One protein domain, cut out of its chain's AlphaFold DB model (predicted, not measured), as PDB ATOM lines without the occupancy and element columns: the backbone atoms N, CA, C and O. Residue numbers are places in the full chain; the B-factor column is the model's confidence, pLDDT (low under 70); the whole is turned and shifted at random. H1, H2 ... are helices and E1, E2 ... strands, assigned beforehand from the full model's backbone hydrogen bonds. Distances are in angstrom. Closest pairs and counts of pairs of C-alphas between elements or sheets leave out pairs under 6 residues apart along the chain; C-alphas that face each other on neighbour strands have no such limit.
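AT A GLANCE: This is residues 35 to 52 and 59 to 80 of the 94 residues of an uncharacterized protein of Eucalyptus grandis (UniProt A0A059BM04). This domain has little regular structure: two short strands, E1 and E2, run side by side as one limb of a U, H1 sits at the bend, and residues 45 to 52 and 75 to 80 fold back as the other limb. The 40 printed residues hold E1, E2 and H1 in that order, a mixed class with 15 residues in named elements. The sheet, E1 then E2, is parallel. The whole is only just compact, close to loose, with a radius of gyration of the C-alphas of 10.4 A and spans of 27 by 21 by 13 A.

HOW THE PARTS SIT: E1, residues 35 to 39, and E2, residues 64 to 67, are parallel neighbours at 4 degrees. C-alphas 37 and 66 face each other at 4.5 A. N 38 and O 66 are within hydrogen-bond range at 2.8 A, as are N 36 and O 64 at 3.0 A. A tight link of one residue joins E2 to H1, residues 69 to 74. E1 and H1 are apart. In H1 every O i to N i+4 pair is within hydrogen-bond range.

IN THESE COORDINATES: E1 begins at C-alpha 35 (-46.345, -39.641, -50.279) and is 13.3 A long. E2 is 9.7 A long. H1, 8.7 A long, ends at C-alpha 74 (-43.505, -57.859, -42.147).

THE WHOLE: The farthest C-alphas, of Pro 42 and Pro 60, are 27.6 A apart. Residues 53 to 58 are cut out, with 11.2 A between C-alphas 52 and 59. Residues 40 to 52 form a long stretch with no named element. The model's pLDDT is under 70 at residues 48 to 52.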
ATOM      1  N   GLN A  35     -45.471 -38.744 -51.016       88.75
ATOM      2  CA  GLN A  35     -46.345 -39.641 -50.279       88.75
ATOM      3  C   GLN A  35     -46.371 -41.034 -50.899       88.75
ATOM      4  O   GLN A  35     -46.488 -41.176 -52.118       88.75
ATOM      5  N   ILE A  36     -46.338 -42.051 -50.042       88.81
ATOM      6  CA  ILE A  36     -46.645 -43.438 -50.393       88.81
ATOM      7  C   ILE A  36     -47.869 -43.881 -49.592       88.81
ATOM      8  O   ILE A  36     -47.979 -43.556 -48.415       88.81
ATOM      9  N   SER A  37     -48.782 -44.625 -50.209       91.31
ATOM     10  CA  SER A  37     -49.864 -45.331 -49.527       91.31
ATOM     11  C   SER A  37     -49.875 -46.788 -49.971       91.31
ATOM     12  O   SER A  37     -49.999 -47.050 -51.163       91.31
ATOM     13  N   ILE A  38     -49.753 -47.719 -49.029       90.88
ATOM     14  CA  ILE A  38     -49.762 -49.165 -49.260       90.88
ATOM     15  C   ILE A  38     -50.902 -49.767 -48.445       90.88
ATOM     16  O   ILE A  38     -50.895 -49.711 -47.217       90.88
ATOM     17  N   ASP A  39     -51.865 -50.358 -49.141       90.62
ATOM     18  CA  ASP A  39     -53.028 -51.006 -48.548       90.62
ATOM     19  C   ASP A  39     -53.300 -52.350 -49.239       90.62
ATOM     20  O   ASP A  39     -53.200 -52.475 -50.460       90.62
ATOM     21  N   ASN A  40     -53.630 -53.379 -48.462       89.50
ATOM     22  CA  ASN A  40     -53.930 -54.726 -48.956       89.50
ATOM     23  C   ASN A  40     -52.923 -55.278 -50.007       89.50
ATOM     24  O   ASN A  40     -53.304 -55.740 -51.085       89.50
ATOM     25  N   CYS A  41     -51.618 -55.197 -49.713       91.25
ATOM     26  CA  CYS A  41     -50.521 -55.740 -50.529       91.25
ATOM     27  C   CYS A  41     -49.705 -56.800 -49.744       91.25
ATOM     28  O   CYS A  41     -48.547 -56.563 -49.412       91.25
ATOM     29  N   PRO A  42     -50.287 -57.966 -49.404       88.12
ATOM     30  CA  PRO A  42     -49.710 -58.938 -48.462       88.12
ATOM     31  C   PRO A  42     -48.381 -59.579 -48.885       88.12
ATOM     32  O   PRO A  42     -47.651 -60.070 -48.030       88.12
ATOM     33  N   LYS A  43     -48.056 -59.616 -50.185       89.88
ATOM     34  CA  LYS A  43     -46.784 -60.173 -50.683       89.88
ATOM     35  C   LYS A  43     -45.692 -59.123 -50.866       89.88
ATOM     36  O   LYS A  43     -44.597 -59.473 -51.317       89.88
ATOM     37  N   LEU A  44     -45.968 -57.864 -50.525       88.38
ATOM     38  CA  LEU A  44     -44.992 -56.798 -50.654       88.38
ATOM     39  C   LEU A  44     -43.930 -56.960 -49.570       88.38
ATOM     40  O   LEU A  44     -44.199 -56.767 -48.390       88.38
ATOM     41  N   LYS A  45     -42.711 -57.288 -49.987       84.50
ATOM     42  CA  LYS A  45     -41.598 -57.525 -49.058       84.50
ATOM     43  C   LYS A  45     -40.766 -56.279 -48.795       84.50
ATOM     44  O   LYS A  45     -40.085 -56.202 -47.782       84.50
ATOM     45  N   ARG A  46     -40.772 -55.325 -49.728       80.12
ATOM     46  CA  ARG A  46     -39.825 -54.207 -49.761       80.12
ATOM     47  C   ARG A  46     -40.517 -52.918 -50.165       80.12
ATOM     48  O   ARG A  46     -41.265 -52.892 -51.143       80.12
ATOM     49  N   ILE A  47     -40.230 -51.839 -49.440       76.81
ATOM     50  CA  ILE A  47     -40.624 -50.486 -49.848       76.81
ATOM     51  C   ILE A  47     -39.566 -49.962 -50.832       76.81
ATOM     52  O   ILE A  47     -38.375 -50.124 -50.580       76.81
ATOM     53  N   PRO A  48     -39.963 -49.284 -51.924       65.19
ATOM     54  CA  PRO A  48     -39.053 -48.760 -52.951       65.19
ATOM     55  C   PRO A  48     -38.082 -47.681 -52.452       65.19
ATOM     56  O   PRO A  48     -37.227 -47.229 -53.200       65.19
ATOM     57  N   LEU A  49     -38.222 -47.267 -51.194       63.19
ATOM     58  CA  LEU A  49     -37.354 -46.327 -50.497       63.19
ATOM     59  C   LEU A  49     -36.117 -46.999 -49.904       63.19
ATOM     60  O   LEU A  49     -35.393 -46.364 -49.140       63.19
ATOM     61  N   GLN A  50     -35.902 -48.283 -50.198       55.75
ATOM     62  CA  GLN A  50     -34.661 -48.968 -49.879       55.75
ATOM     63  C   GLN A  50     -33.534 -48.295 -50.650       55.75
ATOM     64  O   GLN A  50     -33.320 -48.502 -51.841       55.75
ATOM     65  N   LEU A  51     -32.906 -47.392 -49.911       54.16
ATOM     66  CA  LEU A  51     -31.825 -46.522 -50.302       54.16
ATOM     67  C   LEU A  51     -30.752 -47.359 -50.991       54.16
ATOM     68  O   LEU A  51     -30.300 -48.344 -50.397       54.16
ATOM     69  N   PRO A  52     -30.301 -46.985 -52.198       49.12
ATOM     70  CA  PRO A  52     -29.002 -47.424 -52.651       49.12
ATOM     71  C   PRO A  52     -28.002 -46.884 -51.628       49.12
ATOM     72  O   PRO A  52     -27.746 -45.684 -51.563       49.12
ATOM     73  N   PRO A  59     -35.928 -39.993 -49.651       74.62
ATOM     74  CA  PRO A  59     -36.055 -38.930 -50.628       74.62
ATOM     75  C   PRO A  59     -36.322 -37.595 -49.939       74.62
ATOM     76  O   PRO A  59     -37.176 -37.536 -49.050       74.62
ATOM     77  N   PRO A  60     -35.645 -36.508 -50.340       77.31
ATOM     78  CA  PRO A  60     -35.730 -35.226 -49.640       77.31
ATOM     79  C   PRO A  60     -37.155 -34.658 -49.623       77.31
ATOM     80  O   PRO A  60     -37.516 -33.861 -48.756       77.31
ATOM     81  N   SER A  61     -37.979 -35.075 -50.585       82.12
ATOM     82  CA  SER A  61     -39.376 -34.669 -50.695       82.12
ATOM     83  C   SER A  61     -40.337 -35.526 -49.873       82.12
ATOM     84  O   SER A  61     -41.499 -35.130 -49.747       82.12
ATOM     85  N   LEU A  62     -39.892 -36.660 -49.317       85.69
ATOM     86  CA  LEU A  62     -40.756 -37.604 -48.617       85.69
ATOM     87  C   LEU A  62     -41.327 -36.953 -47.359       85.69
ATOM     88  O   LEU A  62     -40.617 -36.388 -46.528       85.69
ATOM     89  N   ARG A  63     -42.648 -37.022 -47.232       89.06
ATOM     90  CA  ARG A  63     -43.385 -36.481 -46.089       89.06
ATOM     91  C   ARG A  63     -44.175 -37.542 -45.356       89.06
ATOM     92  O   ARG A  63     -44.393 -37.382 -44.162       89.06
ATOM     93  N   GLU A  64     -44.647 -38.567 -46.059       91.19
ATOM     94  CA  GLU A  64     -45.597 -39.502 -45.471       91.19
ATOM     95  C   GLU A  64     -45.567 -40.873 -46.155       91.19
ATOM     96  O   GLU A  64     -45.612 -40.985 -47.381       91.19
ATOM     97  N   ILE A  65     -45.556 -41.922 -45.340       90.88
ATOM     98  CA  ILE A  65     -45.775 -43.307 -45.742       90.88
ATOM     99  C   ILE A  65     -47.006 -43.787 -44.988       90.88
ATOM    100  O   ILE A  65     -46.979 -43.916 -43.770       90.88
ATOM    101  N   ARG A  66     -48.090 -44.066 -45.705       93.06
ATOM    102  CA  ARG A  66     -49.272 -44.715 -45.145       93.06
ATOM    103  C   ARG A  66     -49.194 -46.201 -45.408       93.06
ATOM    104  O   ARG A  66     -49.080 -46.609 -46.562       93.06
ATOM    105  N   ILE A  67     -49.226 -47.002 -44.359       91.25
ATOM    106  CA  ILE A  67     -49.101 -48.453 -44.474       91.25
ATOM    107  C   ILE A  67     -49.838 -49.129 -43.327       91.25
ATOM    108  O   ILE A  67     -49.948 -48.580 -42.238       91.25
ATOM    109  N   ASN A  68     -50.354 -50.327 -43.565       90.50
ATOM    110  CA  ASN A  68     -50.952 -51.135 -42.512       90.50
ATOM    111  C   ASN A  68     -49.877 -51.619 -41.515       90.50
ATOM    112  O   ASN A  68     -48.790 -52.021 -41.941       90.50
ATOM    113  N   GLN A  69     -50.161 -51.621 -40.208       90.25
ATOM    114  CA  GLN A  69     -49.154 -51.953 -39.184       90.25
ATOM    115  C   GLN A  69     -48.577 -53.361 -39.377       90.25
ATOM    116  O   GLN A  69     -47.363 -53.545 -39.364       90.25
ATOM    117  N   GLN A  70     -49.437 -54.344 -39.654       88.88
ATOM    118  CA  GLN A  70     -49.000 -55.715 -39.922       88.88
ATOM    119  C   GLN A  70     -48.053 -55.793 -41.129       88.88
ATOM    120  O   GLN A  70     -47.088 -56.552 -41.105       88.88
ATOM    121  N   MET A  71     -48.305 -54.996 -42.175       88.50
ATOM    122  CA  MET A  71     -47.416 -54.956 -43.337       88.50
ATOM    123  C   MET A  71     -46.078 -54.330 -42.978       88.50
ATOM    124  O   MET A  71     -45.056 -54.917 -43.309       88.50
ATOM    125  N   TRP A  72     -46.077 -53.200 -42.265       90.50
ATOM    126  CA  TRP A  72     -44.851 -52.533 -41.824       90.50
ATOM    127  C   TRP A  72     -43.924 -53.459 -41.029       90.50
ATOM    128  O   TRP A  72     -42.724 -53.504 -41.298       90.50
ATOM    129  N   GLU A  73     -44.485 -54.247 -40.110       89.12
ATOM    130  CA  GLU A  73     -43.720 -55.222 -39.326       89.12
ATOM    131  C   GLU A  73     -43.211 -56.411 -40.155       89.12
ATOM    132  O   GLU A  73     -42.181 -56.993 -39.823       89.12
ATOM    133  N   SER A  74     -43.895 -56.761 -41.248       88.19
ATOM    134  CA  SER A  74     -43.505 -57.859 -42.147       88.19
ATOM    135  C   SER A  74     -42.470 -57.485 -43.216       88.19
ATOM    136  O   SER A  74     -42.004 -58.366 -43.937       88.19
ATOM    137  N   LEU A  75     -42.123 -56.199 -43.347       87.75
ATOM    138  CA  LEU A  75     -41.166 -55.741 -44.353       87.75
ATOM    139  C   LEU A  75     -39.765 -56.293 -44.086       87.75
ATOM    140  O   LEU A  75     -39.255 -56.265 -42.965       87.75
ATOM    141  N   GLU A  76     -39.115 -56.734 -45.155       86.00
ATOM    142  CA  GLU A  76     -37.724 -57.165 -45.147       86.00
ATOM    143  C   GLU A  76     -36.830 -55.935 -45.356       86.00
ATOM    144  O   GLU A  76     -36.942 -55.239 -46.368       86.00
ATOM    145  N   TRP A  77     -35.941 -55.659 -44.399       81.81
ATOM    146  CA  TRP A  77     -35.051 -54.497 -44.412       81.81
ATOM    147  C   TRP A  77     -33.618 -54.918 -44.741       81.81
ATOM    148  O   TRP A  77     -33.003 -55.653 -43.975       81.81
ATOM    149  N   ASP A  78     -33.067 -54.407 -45.843       73.44
ATOM    150  CA  ASP A  78     -31.695 -54.730 -46.267       73.44
ATOM    151  C   ASP A  78     -30.615 -54.006 -45.428       73.44
ATOM    152  O   ASP A  78     -29.439 -54.359 -45.486       73.44
ATOM    153  N   HIS A  79     -30.990 -52.997 -44.629       72.50
ATOM    154  CA  HIS A  79     -30.071 -52.246 -43.768       72.50
ATOM    155  C   HIS A  79     -30.726 -51.915 -42.415       72.50
ATOM    156  O   HIS A  79     -31.874 -51.460 -42.403       72.50
ATOM    157  N   PRO A  80     -30.017 -52.052 -41.276       71.88
ATOM    158  CA  PRO A  80     -30.586 -51.818 -39.943       71.88
ATOM    159  C   PRO A  80     -31.125 -50.393 -39.759       71.88
ATOM    160  O   PRO A  80     -32.140 -50.195 -39.100       71.88
TER     161      PRO A  80